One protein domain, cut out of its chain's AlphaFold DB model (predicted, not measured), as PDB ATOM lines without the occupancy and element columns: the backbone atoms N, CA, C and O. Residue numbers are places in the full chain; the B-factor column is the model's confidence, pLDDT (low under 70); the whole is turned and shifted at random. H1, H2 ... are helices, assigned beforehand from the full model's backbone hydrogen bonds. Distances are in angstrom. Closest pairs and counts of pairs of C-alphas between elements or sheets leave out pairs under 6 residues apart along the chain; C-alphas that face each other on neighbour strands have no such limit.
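What this domain is: This is residues 67 to 174 of the 179 residues of the protein "PRD domain-containing protein" of Ligilactobacillus agilis (UniProt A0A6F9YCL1). The longest helix, H5, runs along the long axis of a compact all-helix body; H4 crosses its first part, H1 lies side by side with H4 and packs on H2 with residues 68 to 72, and H2 runs beside residues 151 to 162 of H5, opposite ways, with their lines at 3 degrees. The short H3 packs on the beginning of H5, and residues 168 to 174 stick out. The printed part has 108 residues with five named helices, H1 to H5 in chain order, and no named strand. The radius of gyration of the C-alphas is 13.7 A, and the spans are 47 by 31 by 20 A.

Where its parts are: H5, residues 150 to 173, measures 35.4 A and ends at C-alpha 173 (55.412, -24.225, 50.352). H4 is residues 126 to 143, 25.8 A; H2 is residues 89 to 107, 27.5 A. H1, residues 67 to 82, begins at C-alpha 67 (21.523, -29.215, 57.482), and H3 is residues 115 to 124.

How they stand to each other: H5 touches H4 at a steep tilt of 63 degrees, closest at the C-alphas of Tyr 129 and Thr 156, 5.2 A. H5 touches H3, closest at the C-alphas of Arg 118 and Val 153, 6.1 A. H2 and H5 only just touch, with 3 pairs of C-alphas within 8 A, the closest being Gln 91 and Ala 162, 6.9 A. H1 touches H4, closest at the C-alphas of Ala 75 and Val 135, 5.5 A. H1 touches H2 with residues 68 to 72 alone, closest at the C-alphas of Thr 72 and Ala 96, 5.6 A. H1 and H3 are apart. Every O i to N i+4 pair is within hydrogen-bond range in H1, H2 and H5; H3 has 4 of 6, H4 13 of 14.

The domain as a whole: The C-alphas farthest apart, Gly 108 and Asn 174, are 47.2 A apart. The printed part has no cut; H3 to H4 is a tight link, and no link is long. The model's pLDDT is under 70 at residues 113 to 117 and 165 to 174.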
ATOM      1  N   LEU A  67      21.489 -27.866  58.038       94.44
ATOM      2  CA  LEU A  67      21.523 -29.215  57.482       94.44
ATOM      3  C   LEU A  67      22.515 -29.307  56.318       94.44
ATOM      4  O   LEU A  67      23.279 -30.265  56.242       94.44
ATOM      5  N   THR A  68      22.572 -28.282  55.468       95.62
ATOM      6  CA  THR A  68      23.557 -28.188  54.390       95.62
ATOM      7  C   THR A  68      24.980 -28.062  54.930       95.62
ATOM      8  O   THR A  68      25.876 -28.747  54.439       95.62
ATOM      9  N   LEU A  69      25.216 -27.252  55.970       95.12
ATOM     10  CA  LEU A  69      26.539 -27.160  56.609       95.12
ATOM     11  C   LEU A  69      26.984 -28.514  57.186       95.12
ATOM     12  O   LEU A  69      28.150 -28.898  57.061       95.12
ATOM     13  N   GLU A  70      26.052 -29.264  57.778       95.12
ATOM     14  CA  GLU A  70      26.316 -30.618  58.270       95.12
ATOM     15  C   GLU A  70      26.628 -31.590  57.121       95.12
ATOM     16  O   GLU A  70      27.629 -32.307  57.182       95.12
ATOM     17  N   ALA A  71      25.831 -31.571  56.047       97.25
ATOM     18  CA  ALA A  71      26.055 -32.396  54.861       97.25
ATOM     19  C   ALA A  71      27.394 -32.076  54.176       97.25
ATOM     20  O   ALA A  71      28.117 -32.994  53.794       97.25
ATOM     21  N   THR A  72      27.765 -30.797  54.092       97.12
ATOM     22  CA  THR A  72      29.050 -30.335  53.540       97.12
ATOM     23  C   THR A  72      30.213 -30.867  54.369       97.12
ATOM     24  O   THR A  72      31.162 -31.439  53.834       97.12
ATOM     25  N   SER A  73      30.125 -30.746  55.693       96.44
ATOM     26  CA  SER A  73      31.169 -31.228  56.601       96.44
ATOM     27  C   SER A  73      31.318 -32.751  56.535       96.44
ATOM     28  O   SER A  73      32.433 -33.272  56.538       96.44
ATOM     29  N   ALA A  74      30.208 -33.486  56.414       97.69
ATOM     30  CA  ALA A  74      30.223 -34.934  56.224       97.69
ATOM     31  C   ALA A  74      30.785 -35.348  54.850       97.69
ATOM     32  O   ALA A  74      31.570 -36.294  54.773       97.69
ATOM     33  N   ALA A  75      30.433 -34.625  53.782       97.94
ATOM     34  CA  ALA A  75      30.973 -34.833  52.441       97.94
ATOM     35  C   ALA A  75      32.494 -34.643  52.415       97.94
ATOM     36  O   ALA A  75      33.206 -35.521  51.934       97.94
ATOM     37  N   ILE A  76      32.999 -33.552  52.996       96.69
ATOM     38  CA  ILE A  76      34.441 -33.283  53.082       96.69
ATOM     39  C   ILE A  76      35.147 -34.376  53.882       96.69
ATOM     40  O   ILE A  76      36.143 -34.908  53.406       96.69
ATOM     41  N   LYS A  77      34.606 -34.795  55.034       96.81
ATOM     42  CA  LYS A  77      35.183 -35.905  55.817       96.81
ATOM     43  C   LYS A  77      35.294 -37.196  54.998       96.81
ATOM     44  O   LYS A  77      36.310 -37.878  55.088       96.81
ATOM     45  N   LEU A  78      34.282 -37.524  54.189       97.94
ATOM     46  CA  LEU A  78      34.336 -38.672  53.277       97.94
ATOM     47  C   LEU A  78      35.429 -38.494  52.213       97.94
ATOM     48  O   LEU A  78      36.211 -39.411  51.978       97.94
ATOM     49  N   ILE A  79      35.497 -37.317  51.587       96.94
ATOM     50  CA  ILE A  79      36.471 -37.022  50.532       96.94
ATOM     51  C   ILE A  79      37.902 -37.102  51.068       96.94
ATOM     52  O   ILE A  79      38.750 -37.758  50.467       96.94
ATOM     53  N   GLU A  80      38.177 -36.473  52.209       95.12
ATOM     54  CA  GLU A  80      39.512 -36.415  52.809       95.12
ATOM     55  C   GLU A  80      39.986 -37.775  53.343       95.12
ATOM     56  O   GLU A  80      41.193 -38.026  53.391       95.12
ATOM     57  N   ALA A  81      39.053 -38.655  53.724       96.56
ATOM     58  CA  ALA A  81      39.349 -40.019  54.163       96.56
ATOM     59  C   ALA A  81      39.729 -40.954  53.005       96.56
ATOM     60  O   ALA A  81      40.421 -41.949  53.215       96.56
ATOM     61  N   GLU A  82      39.272 -40.652  51.791       95.06
ATOM     62  CA  GLU A  82      39.408 -41.535  50.630       95.06
ATOM     63  C   GLU A  82      40.253 -40.937  49.499       95.06
ATOM     64  O   GLU A  82      40.419 -41.563  48.452       95.06
ATOM     65  N   SER A  83      40.793 -39.736  49.703       93.44
ATOM     66  CA  SER A  83      41.649 -39.039  48.745       93.44
ATOM     67  C   SER A  83      42.671 -38.134  49.443       93.44
ATOM     68  O   SER A  83      42.597 -37.857  50.643       93.44
ATOM     69  N   SER A  84      43.634 -37.639  48.670       90.88
ATOM     70  CA  SER A  84      44.601 -36.618  49.091       90.88
ATOM     71  C   SER A  84      44.035 -35.197  49.088       90.88
ATOM     72  O   SER A  84      44.729 -34.275  49.517       90.88
ATOM     73  N   ILE A  85      42.797 -35.006  48.623       91.50
ATOM     74  CA  ILE A  85      42.154 -33.695  48.537       91.50
ATOM     75  C   ILE A  85      41.989 -33.136  49.947       91.50
ATOM     76  O   ILE A  85      41.639 -33.867  50.875       91.50
ATOM     77  N   ARG A  86      42.251 -31.841  50.113       89.38
ATOM     78  CA  ARG A  86      42.027 -31.102  51.356       89.38
ATOM     79  C   ARG A  86      41.278 -29.828  51.031       89.38
ATOM     80  O   ARG A  86      41.599 -29.178  50.043       89.38
ATOM     81  N   PHE A  87      40.299 -29.494  51.862       89.94
ATOM     82  CA  PHE A  87      39.479 -28.307  51.651       89.94
ATOM     83  C   PHE A  87      39.963 -27.168  52.535       89.94
ATOM     84  O   PHE A  87      39.955 -27.277  53.764       89.94
ATOM     85  N   ASP A  88      40.302 -26.034  51.938       90.44
ATOM     86  CA  ASP A  88      40.460 -24.795  52.691       90.44
ATOM     87  C   ASP A  88      39.094 -24.165  53.037       90.44
ATOM     88  O   ASP A  88      38.025 -24.750  52.841       90.44
ATOM     89  N   ASN A  89      39.113 -23.000  53.680       89.94
ATOM     90  CA  ASN A  89      37.901 -22.279  54.083       89.94
ATOM     91  C   ASN A  89      37.087 -21.753  52.894       89.94
ATOM     92  O   ASN A  89      35.860 -21.738  52.968       89.94
ATOM     93  N   PHE A  90      37.745 -21.350  51.811       87.88
ATOM     94  CA  PHE A  90      37.084 -20.850  50.613       87.88
ATOM     95  C   PHE A  90      36.384 -21.990  49.865       87.88
ATOM     96  O   PHE A  90      35.194 -21.907  49.568       87.88
ATOM     97  N   GLN A  91      37.087 -23.103  49.659       91.19
ATOM     98  CA  GLN A  91      36.565 -24.303  49.010       91.19
ATOM     99  C   GLN A  91      35.418 -24.928  49.811       91.19
ATOM    100  O   GLN A  91      34.448 -25.398  49.220       91.19
ATOM    101  N   TYR A  92      35.488 -24.894  51.149       93.12
ATOM    102  CA  TYR A  92      34.371 -25.298  52.006       93.12
ATOM    103  C   TYR A  92      33.112 -24.473  51.727       93.12
ATOM    104  O   TYR A  92      32.038 -25.043  51.555       93.12
ATOM    105  N   LEU A  93      33.231 -23.142  51.678       91.25
ATOM    106  CA  LEU A  93      32.081 -22.264  51.458       91.25
ATOM    107  C   LEU A  93      31.515 -22.416  50.050       91.25
ATOM    108  O   LEU A  93      30.301 -22.492  49.903       91.25
ATOM    109  N   ALA A  94      32.378 -22.529  49.040       91.56
ATOM    110  CA  ALA A  94      31.956 -22.774  47.665       91.56
ATOM    111  C   ALA A  94      31.200 -24.106  47.528       91.56
ATOM    112  O   ALA A  94      30.188 -24.179  46.834       91.56
ATOM    113  N   LEU A  95      31.664 -25.157  48.212       95.00
ATOM    114  CA  LEU A  95      30.972 -26.442  48.230       95.00
ATOM    115  C   LEU A  95      29.643 -26.361  48.994       95.00
ATOM    116  O   LEU A  95      28.650 -26.920  48.541       95.00
ATOM    117  N   ALA A  96      29.610 -25.660  50.130       94.94
ATOM    118  CA  ALA A  96      28.394 -25.487  50.916       94.94
ATOM    119  C   ALA A  96      27.314 -24.720  50.138       94.94
ATOM    120  O   ALA A  96      26.162 -25.144  50.132       94.94
ATOM    121  N   ASP A  97      27.696 -23.647  49.443       93.75
ATOM    122  CA  ASP A  97      26.814 -22.872  48.565       93.75
ATOM    123  C   ASP A  97      26.269 -23.729  47.410       93.75
ATOM    124  O   ASP A  97      25.062 -23.775  47.178       93.75
ATOM    125  N   HIS A  98      27.145 -24.500  46.753       94.94
ATOM    126  CA  HIS A  98      26.751 -25.426  45.694       94.94
ATOM    127  C   HIS A  98      25.748 -26.478  46.182       94.94
ATOM    128  O   HIS A  98      24.721 -26.674  45.535       94.94
ATOM    129  N   ILE A  99      26.010 -27.126  47.322       96.50
ATOM    130  CA  ILE A  99      25.111 -28.144  47.885       96.50
ATOM    131  C   ILE A  99      23.763 -27.520  48.262       96.50
ATOM    132  O   ILE A  99      22.727 -28.112  47.965       96.50
ATOM    133  N   ASP A 100      23.755 -26.336  48.882       95.56
ATOM    134  CA  ASP A 100      22.514 -25.650  49.271       95.56
ATOM    135  C   ASP A 100      21.661 -25.353  48.035       95.56
ATOM    136  O   ASP A 100      20.489 -25.732  47.957       95.56
ATOM    137  N   PHE A 101      22.288 -24.771  47.013       93.62
ATOM    138  CA  PHE A 101      21.632 -24.459  45.755       93.62
ATOM    139  C   PHE A 101      21.158 -25.719  45.015       93.62
ATOM    140  O   PHE A 101      20.056 -25.735  44.460       93.62
ATOM    141  N   ALA A 102      21.950 -26.794  45.035       94.31
ATOM    142  CA  ALA A 102      21.607 -28.081  44.438       94.31
ATOM    143  C   ALA A 102      20.386 -28.731  45.108       94.31
ATOM    144  O   ALA A 102      19.529 -29.300  44.426       94.31
ATOM    145  N   ILE A 103      20.268 -28.613  46.430       94.38
ATOM    146  CA  ILE A 103      19.099 -29.090  47.172       94.38
ATOM    147  C   ILE A 103      17.875 -28.260  46.784       94.38
ATOM    148  O   ILE A 103      16.903 -28.830  46.285       94.38
ATOM    149  N   ILE A 104      17.957 -26.929  46.892       92.75
ATOM    150  CA  ILE A 104      16.852 -26.004  46.580       92.75
ATOM    151  C   ILE A 104      16.333 -26.217  45.148       92.75
ATOM    152  O   ILE A 104      15.126 -26.314  44.923       92.75
ATOM    153  N   ARG A 105      17.227 -26.342  44.156       91.69
ATOM    154  CA  ARG A 105      16.816 -26.569  42.757       91.69
ATOM    155  C   ARG A 105      16.169 -27.942  42.555       91.69
ATOM    156  O   ARG A 105      15.244 -28.063  41.751       91.69
ATOM    157  N   SER A 106      16.645 -28.966  43.268       89.88
ATOM    158  CA  SER A 106      16.124 -30.331  43.135       89.88
ATOM    159  C   SER A 106      14.691 -30.450  43.656       89.88
ATOM    160  O   SER A 106      13.880 -31.137  43.039       89.88
ATOM    161  N   GLU A 107      14.343 -29.708  44.712       88.12
ATOM    162  CA  GLU A 107      12.970 -29.611  45.224       88.12
ATOM    163  C   GLU A 107      12.023 -28.965  44.201       88.12
ATOM    164  O   GLU A 107      10.858 -29.345  44.098       88.12
ATOM    165  N   GLY A 108      12.538 -28.041  43.383       84.81
ATOM    166  CA  GLY A 108      11.827 -27.457  42.243       84.81
ATOM    167  C   GLY A 108      11.789 -28.336  40.984       84.81
ATOM    168  O   GLY A 108      11.246 -27.906  39.968       84.81
ATOM    169  N   GLY A 109      12.378 -29.538  41.013       82.69
ATOM    170  CA  GLY A 109      12.467 -30.437  39.857       82.69
ATOM    171  C   GLY A 109      13.406 -29.949  38.747       82.69
ATOM    172  O   GLY A 109      13.308 -30.416  37.611       82.69
ATOM    173  N   ILE A 110      14.301 -29.003  39.045       81.88
ATOM    174  CA  ILE A 110      15.204 -28.397  38.062       81.88
ATOM    175  C   ILE A 110      16.511 -29.188  38.017       81.88
ATOM    176  O   ILE A 110      17.272 -29.215  38.989       81.88
ATOM    177  N   ASP A 111      16.807 -29.778  36.856       81.50
ATOM    178  CA  ASP A 111      18.097 -30.400  36.566       81.50
ATOM    179  C   ASP A 111      18.957 -29.531  35.636       81.50
ATOM    180  O   ASP A 111      18.569 -29.233  34.507       81.50
ATOM    181  N   MET A 112      20.150 -29.150  36.096       73.00
ATOM    182  CA  MET A 112      21.164 -28.485  35.280       73.00
ATOM    183  C   MET A 112      22.017 -29.538  34.569       73.00
ATOM    184  O   MET A 112      23.134 -29.853  34.975       73.00
ATOM    185  N   GLU A 113      21.456 -30.138  33.523       67.62
ATOM    186  CA  GLU A 113      22.145 -31.159  32.742       67.62
ATOM    187  C   GLU A 113      22.964 -30.550  31.591       67.62
ATOM    188  O   GLU A 113      22.403 -30.047  30.621       67.62
ATOM    189  N   ASP A 114      24.291 -30.717  31.638       67.25
ATOM    190  CA  ASP A 114      25.149 -30.615  30.451       67.25
ATOM    191  C   ASP A 114      25.600 -32.015  30.003       67.25
ATOM    192  O   ASP A 114      26.467 -32.666  30.600       67.25
ATOM    193  N   ARG A 115      24.970 -32.510  28.933       63.88
ATOM    194  CA  ARG A 115      25.211 -33.860  28.399       63.88
ATOM    195  C   ARG A 115      26.591 -34.020  27.770       63.88
ATOM    196  O   ARG A 115      27.122 -35.131  27.807       63.88
ATOM    197  N   ALA A 116      27.159 -32.955  27.203       63.09
ATOM    198  CA  ALA A 116      28.468 -33.006  26.559       63.09
ATOM    199  C   ALA A 116      29.574 -33.107  27.618       63.09
ATOM    200  O   ALA A 116      30.423 -33.998  27.545       63.09
ATOM    201  N   LEU A 117      29.482 -32.290  28.673       69.31
ATOM    202  CA  LEU A 117      30.436 -32.299  29.786       69.31
ATOM    203  C   LEU A 117      30.409 -33.616  30.575       69.31
ATOM    204  O   LEU A 117      31.445 -34.106  31.028       69.31
ATOM    205  N   ARG A 118      29.234 -34.246  30.704       72.44
ATOM    206  CA  ARG A 118      29.059 -35.499  31.454       72.44
ATOM    207  C   ARG A 118      29.931 -36.644  30.930       72.44
ATOM    208  O   ARG A 118      30.437 -37.431  31.731       72.44
ATOM    209  N   TRP A 119      30.072 -36.799  29.613       74.12
ATOM    210  CA  TRP A 119      30.889 -37.880  29.046       74.12
ATOM    211  C   TRP A 119      32.382 -37.637  29.292       74.12
ATOM    212  O   TRP A 119      33.113 -38.564  29.645       74.12
ATOM    213  N   GLU A 120      32.822 -36.390  29.137       77.81
ATOM    214  CA  GLU A 120      34.238 -36.034  29.184       77.81
ATOM    215  C   GLU A 120      34.793 -36.166  30.598       77.81
ATOM    216  O   GLU A 120      35.805 -36.837  30.805       77.81
ATOM    217  N   VAL A 121      34.047 -35.664  31.584       81.50
ATOM    218  CA  VAL A 121      34.392 -35.780  33.006       81.50
ATOM    219  C   VAL A 121      34.505 -37.242  33.432       81.50
ATOM    220  O   VAL A 121      35.495 -37.630  34.045       81.50
ATOM    221  N   LYS A 122      33.554 -38.097  33.031       80.19
ATOM    222  CA  LYS A 122      33.608 -39.539  33.338       80.19
ATOM    223  C   LYS A 122      34.816 -40.234  32.726       80.19
ATOM    224  O   LYS A 122      35.284 -41.238  33.264       80.19
ATOM    225  N   ARG A 123      35.283 -39.763  31.568       83.06
ATOM    226  CA  ARG A 123      36.437 -40.352  30.886       83.06
ATOM    227  C   ARG A 123      37.748 -39.908  31.527       83.06
ATOM    228  O   ARG A 123      38.620 -40.759  31.698       83.06
ATOM    229  N   LEU A 124      37.873 -38.617  31.833       86.06
ATOM    230  CA  LEU A 124      39.106 -37.988  32.313       86.06
ATOM    231  C   LEU A 124      39.326 -38.180  33.820       86.06
ATOM    232  O   LEU A 124      40.442 -38.482  34.223       86.06
ATOM    233  N   PHE A 125      38.266 -38.096  34.627       90.44
ATOM    234  CA  PHE A 125      38.327 -38.034  36.094       90.44
ATOM    235  C   PHE A 125      37.576 -39.204  36.735       90.44
ATOM    236  O   PHE A 125      36.565 -39.052  37.421       90.44
ATOM    237  N   LYS A 126      38.008 -40.432  36.425       92.25
ATOM    238  CA  LYS A 126      37.291 -41.653  36.840       92.25
ATOM    239  C   LYS A 126      37.244 -41.831  38.357       92.25
ATOM    240  O   LYS A 126      36.240 -42.329  38.872       92.25
ATOM    241  N   GLN A 127      38.330 -41.492  39.049       92.44
ATOM    242  CA  GLN A 127      38.448 -41.700  40.493       92.44
ATOM    243  C   GLN A 127      37.593 -40.674  41.239       92.44
ATOM    244  O   GLN A 127      36.753 -41.042  42.062       92.44
ATOM    245  N   GLU A 128      37.715 -39.412  40.843       93.94
ATOM    246  CA  GLU A 128      36.983 -38.269  41.377       93.94
ATOM    247  C   GLU A 128      35.490 -38.432  41.098       93.94
ATOM    248  O   GLU A 128      34.682 -38.273  42.004       93.94
ATOM    249  N   TYR A 129      35.105 -38.876  39.896       94.31
ATOM    250  CA  TYR A 129      33.704 -39.164  39.581       94.31
ATOM    251  C   TYR A 129      33.131 -40.294  40.449       94.31
ATOM    252  O   TYR A 129      32.007 -40.201  40.945       94.31
ATOM    253  N   SER A 130      33.897 -41.360  40.702       95.94
ATOM    254  CA  SER A 130      33.465 -42.439  41.601       95.94
ATOM    255  C   SER A 130      33.305 -41.966  43.054       95.94
ATOM    256  O   SER A 130      32.393 -42.407  43.763       95.94
ATOM    257  N   LEU A 131      34.168 -41.058  43.512       96.81
ATOM    258  CA  LEU A 131      34.054 -40.421  44.823       96.81
ATOM    259  C   LEU A 131      32.849 -39.472  44.882       96.81
ATOM    260  O   LEU A 131      32.019 -39.602  45.781       96.81
ATOM    261  N   ALA A 132      32.675 -38.618  43.874       96.50
ATOM    262  CA  ALA A 132      31.554 -37.693  43.731       96.50
ATOM    263  C   ALA A 132      30.197 -38.405  43.812       96.50
ATOM    264  O   ALA A 132      29.305 -37.962  44.531       96.50
ATOM    265  N   LYS A 133      30.049 -39.572  43.173       97.00
ATOM    266  CA  LYS A 133      28.832 -40.395  43.294       97.00
ATOM    267  C   LYS A 133      28.502 -40.788  44.733       97.00
ATOM    268  O   LYS A 133      27.335 -40.815  45.125       97.00
ATOM    269  N   ARG A 134      29.517 -41.143  45.523       98.00
ATOM    270  CA  ARG A 134      29.335 -41.526  46.930       98.00
ATOM    271  C   ARG A 134      29.033 -40.313  47.798       98.00
ATOM    272  O   ARG A 134      28.179 -40.419  48.672       98.00
ATOM    273  N   VAL A 135      29.647 -39.170  47.496       98.12
ATOM    274  CA  VAL A 135      29.336 -37.879  48.121       98.12
ATOM    275  C   VAL A 135      27.879 -37.485  47.872       98.12
ATOM    276  O   VAL A 135      27.151 -37.251  48.830       98.12
ATOM    277  N   VAL A 136      27.405 -37.511  46.621       97.81
ATOM    278  CA  VAL A 136      26.000 -37.208  46.281       97.81
ATOM    279  C   VAL A 136      25.041 -38.162  46.998       97.81
ATOM    280  O   VAL A 136      24.040 -37.731  47.567       97.81
ATOM    281  N   LYS A 137      25.365 -39.462  47.046       98.12
ATOM    282  CA  LYS A 137      24.568 -40.446  47.793       98.12
ATOM    283  C   LYS A 137      24.514 -40.133  49.293       98.12
ATOM    284  O   LYS A 137      23.452 -40.280  49.896       98.12
ATOM    285  N   LEU A 138      25.637 -39.732  49.889       98.38
ATOM    286  CA  LEU A 138      25.710 -39.330  51.294       98.38
ATOM    287  C   LEU A 138      24.851 -38.090  51.553       98.38
ATOM    288  O   LEU A 138      24.079 -38.092  52.508       98.38
ATOM    289  N   ILE A 139      24.933 -37.078  50.685       98.00
ATOM    290  CA  ILE A 139      24.135 -35.853  50.797       98.00
ATOM    291  C   ILE A 139      22.645 -36.197  50.748       98.00
ATOM    292  O   ILE A 139      21.933 -35.868  51.691       98.00
ATOM    293  N   ASN A 140      22.194 -36.949  49.739       97.38
ATOM    294  CA  ASN A 140      20.799 -37.395  49.637       97.38
ATOM    295  C   ASN A 140      20.333 -38.144  50.898       97.38
ATOM    296  O   ASN A 140      19.219 -37.942  51.370       97.38
ATOM    297  N   GLY A 141      21.191 -38.997  51.469       97.75
ATOM    298  CA  GLY A 141      20.875 -39.741  52.689       97.75
ATOM    299  C   GLY A 141      20.741 -38.866  53.939       97.75
ATOM    300  O   GLY A 141      19.922 -39.172  54.801       97.75
ATOM    301  N   LEU A 142      21.526 -37.790  54.043       96.44
ATOM    302  CA  LEU A 142      21.480 -36.866  55.180       96.44
ATOM    303  C   LEU A 142      20.345 -35.850  55.063       96.44
ATOM    304  O   LEU A 142      19.735 -35.502  56.071       96.44
ATOM    305  N   THR A 143      20.081 -35.360  53.854       95.00
ATOM    306  CA  THR A 143      19.145 -34.252  53.637       95.00
ATOM    307  C   THR A 143      17.748 -34.710  53.242       95.00
ATOM    308  O   THR A 143      16.803 -33.937  53.353       95.00
ATOM    309  N   GLY A 144      17.598 -35.956  52.783       95.00
ATOM    310  CA  GLY A 144      16.356 -36.450  52.187       95.00
ATOM    311  C   GLY A 144      16.107 -35.922  50.770       95.00
ATOM    312  O   GLY A 144      15.073 -36.237  50.182       95.00
ATOM    313  N   ALA A 145      17.040 -35.144  50.210       94.12
ATOM    314  CA  ALA A 145      16.958 -34.655  48.843       94.12
ATOM    315  C   ALA A 145      17.136 -35.791  47.823       94.12
ATOM    316  O   ALA A 145      17.688 -36.856  48.107       94.12
ATOM    317  N   SER A 146      16.698 -35.523  46.594       92.94
ATOM    318  CA  SER A 146      16.920 -36.395  45.443       92.94
ATOM    319  C   SER A 146      17.730 -35.648  44.390       92.94
ATOM    320  O   SER A 146      17.213 -35.293  43.328       92.94
ATOM    321  N   LEU A 147      19.007 -35.397  44.697       94.50
ATOM    322  CA  LEU A 147      19.906 -34.697  43.785       94.50
ATOM    323  C   LEU A 147      20.012 -35.435  42.436       94.50
ATOM    324  O   LEU A 147      20.195 -36.659  42.415       94.50
ATOM    325  N   PRO A 148      19.902 -34.714  41.306       91.88
ATOM    326  CA  PRO A 148      19.923 -35.321  39.983       91.88
ATOM    327  C   PRO A 148      21.319 -35.810  39.595       91.88
ATOM    328  O   PRO A 148      22.334 -35.365  40.121       91.88
ATOM    329  N   ALA A 149      21.398 -36.682  38.587       88.12
ATOM    330  CA  ALA A 149      22.671 -37.252  38.145       88.12
ATOM    331  C   ALA A 149      23.676 -36.202  37.630       88.12
ATOM    332  O   ALA A 149      24.859 -36.510  37.485       88.12
ATOM    333  N   SER A 150      23.241 -34.991  37.256       90.69
ATOM    334  CA  SER A 150      24.151 -33.885  36.907       90.69
ATOM    335  C   SER A 150      25.062 -33.484  38.073       90.69
ATOM    336  O   SER A 150      26.217 -33.137  37.840       90.69
ATOM    337  N   GLU A 151      24.595 -33.628  39.316       93.56
ATOM    338  CA  GLU A 151      25.359 -33.301  40.523       93.56
ATOM    339  C   GLU A 151      26.582 -34.195  40.696       93.56
ATOM    340  O   GLU A 151      27.606 -33.752  41.194       93.56
ATOM    341  N   GLU A 152      26.554 -35.429  40.187       93.69
ATOM    342  CA  GLU A 152      27.750 -36.278  40.176       93.69
ATOM    343  C   GLU A 152      28.875 -35.647  39.333       93.69
ATOM    344  O   GLU A 152      30.051 -35.785  39.657       93.69
ATOM    345  N   VAL A 153      28.528 -34.941  38.251       91.19
ATOM    346  CA  VAL A 153      29.489 -34.263  37.365       91.19
ATOM    347  C   VAL A 153      29.974 -32.962  37.999       91.19
ATOM    348  O   VAL A 153      31.177 -32.722  38.043       91.19
ATOM    349  N   LEU A 154      29.057 -32.148  38.522       91.00
ATOM    350  CA  LEU A 154      29.386 -30.873  39.171       91.00
ATOM    351  C   LEU A 154      30.237 -31.085  40.427       91.00
ATOM    352  O   LEU A 154      31.273 -30.443  40.589       91.00
ATOM    353  N   MET A 155      29.897 -32.084  41.240       94.69
ATOM    354  CA  MET A 155      30.705 -32.489  42.386       94.69
ATOM    355  C   MET A 155      32.102 -32.955  41.960       94.69
ATOM    356  O   MET A 155      33.082 -32.629  42.619       94.69
ATOM    357  N   THR A 156      32.230 -33.651  40.825       93.44
ATOM    358  CA  THR A 156      33.553 -34.033  40.296       93.44
ATOM    359  C   THR A 156      34.417 -32.806  40.007       93.44
ATOM    360  O   THR A 156      35.599 -32.812  40.337       93.44
ATOM    361  N   TYR A 157      33.843 -31.730  39.461       88.88
ATOM    362  CA  TYR A 157      34.582 -30.483  39.249       88.88
ATOM    363  C   TYR A 157      35.061 -29.853  40.556       88.88
ATOM    364  O   TYR A 157      36.207 -29.417  40.626       88.88
ATOM    365  N   HIS A 158      34.229 -29.843  41.602       90.44
ATOM    366  CA  HIS A 158      34.660 -29.372  42.920       90.44
ATOM    367  C   HIS A 158      35.865 -30.164  43.443       90.44
ATOM    368  O   HIS A 158      36.799 -29.560  43.966       90.44
ATOM    369  N   LEU A 159      35.878 -31.488  43.257       92.62
ATOM    370  CA  LEU A 159      37.001 -32.340  43.658       92.62
ATOM    371  C   LEU A 159      38.278 -32.024  42.868       92.62
ATOM    372  O   LEU A 159      39.321 -31.790  43.471       92.62
ATOM    373  N   VAL A 160      38.187 -31.959  41.537       89.81
ATOM    374  CA  VAL A 160      39.338 -31.689  40.655       89.81
ATOM    375  C   VAL A 160      39.928 -30.299  40.905       89.81
ATOM    376  O   VAL A 160      41.149 -30.131  40.934       89.81
ATOM    377  N   ASN A 161      39.073 -29.294  41.115       85.44
ATOM    378  CA  ASN A 161      39.520 -27.940  41.438       85.44
ATOM    379  C   ASN A 161      40.203 -27.903  42.808       85.44
ATOM    380  O   ASN A 161      41.276 -27.315  42.937       85.44
ATOM    381  N   ALA A 162      39.627 -28.576  43.809       86.88
ATOM    382  CA  ALA A 162      40.217 -28.642  45.141       86.88
ATOM    383  C   ALA A 162      41.586 -29.339  45.140       86.88
ATOM    384  O   ALA A 162      42.518 -28.880  45.803       86.88
ATOM    385  N   GLU A 163      41.736 -30.404  44.353       82.88
ATOM    386  CA  GLU A 163      43.015 -31.085  44.159       82.88
ATOM    387  C   GLU A 163      44.051 -30.187  43.472       82.88
ATOM    388  O   GLU A 163      45.190 -30.082  43.931       82.88
ATOM    389  N   SER A 164      43.647 -29.497  42.402       75.19
ATOM    390  CA  SER A 164      44.532 -28.633  41.612       75.19
ATOM    391  C   SER A 164      45.050 -27.438  42.414       75.19
ATOM    392  O   SER A 164      46.227 -27.085  42.319       75.19
ATOM    393  N   ASP A 165      44.196 -26.818  43.226       68.56
ATOM    394  CA  ASP A 165      44.603 -25.713  44.093       68.56
ATOM    395  C   ASP A 165      45.452 -26.212  45.270       68.56
ATOM    396  O   ASP A 165      46.466 -25.596  45.600       68.56
ATOM    397  N   GLY A 166      45.121 -27.378  45.838       59.53
ATOM    398  CA  GLY A 166      45.952 -28.038  46.845       59.53
ATOM    399  C   GLY A 166      47.367 -28.345  46.338       59.53
ATOM    400  O   GLY A 166      48.341 -28.096  47.051       59.53
ATOM    401  N   ALA A 167      47.500 -28.810  45.092       53.50
ATOM    402  CA  ALA A 167      48.789 -29.064  44.449       53.50
ATOM    403  C   ALA A 167      49.618 -27.777  44.269       53.50
ATOM    404  O   ALA A 167      50.803 -27.757  44.603       53.50
ATOM    405  N   LYS A 168      48.995 -26.670  43.838       49.72
ATOM    406  CA  LYS A 168      49.672 -25.360  43.723       49.72
ATOM    407  C   LYS A 168      50.142 -24.816  45.072       49.72
ATOM    408  O   LYS A 168      51.228 -24.236  45.168       49.72
ATOM    409  N   VAL A 169      49.346 -25.001  46.127       49.00
ATOM    410  CA  VAL A 169      49.742 -24.615  47.491       49.00
ATOM    411  C   VAL A 169      50.932 -25.462  47.957       49.00
ATOM    412  O   VAL A 169      51.888 -24.903  48.493       49.00
ATOM    413  N   GLN A 170      50.942 -26.775  47.695       42.44
ATOM    414  CA  GLN A 170      52.078 -27.647  48.031       42.44
ATOM    415  C   GLN A 170      53.371 -27.271  47.288       42.44
ATOM    416  O   GLN A 170      54.440 -27.279  47.900       42.44
ATOM    417  N   GLU A 171      53.299 -26.883  46.010       38.34
ATOM    418  CA  GLU A 171      54.468 -26.390  45.262       38.34
ATOM    419  C   GLU A 171      55.010 -25.067  45.824       38.34
ATOM    420  O   GLU A 171      56.224 -24.878  45.911       38.34
ATOM    421  N   THR A 172      54.129 -24.174  46.286       41.09
ATOM    422  CA  THR A 172      54.524 -22.864  46.833       41.09
ATOM    423  C   THR A 172      55.182 -22.979  48.216       41.09
ATOM    424  O   THR A 172      56.058 -22.185  48.556       41.09
ATOM    425  N   VAL A 173      54.825 -23.992  49.014       46.88
ATOM    426  CA  VAL A 173      55.412 -24.225  50.352       46.88
ATOM    427  C   VAL A 173      56.815 -24.862  50.277       46.88
ATOM    428  O   VAL A 173      57.554 -24.841  51.260       46.88
ATOM    429  N   ASN A 174      57.239 -25.356  49.108       40.53
ATOM    430  CA  ASN A 174      58.525 -26.038  48.911       40.53
ATOM    431  C   ASN A 174      59.694 -25.135  48.473       40.53
ATOM    432  O   ASN A 174      60.742 -25.645  48.078       40.53
TER     433      ASN A 174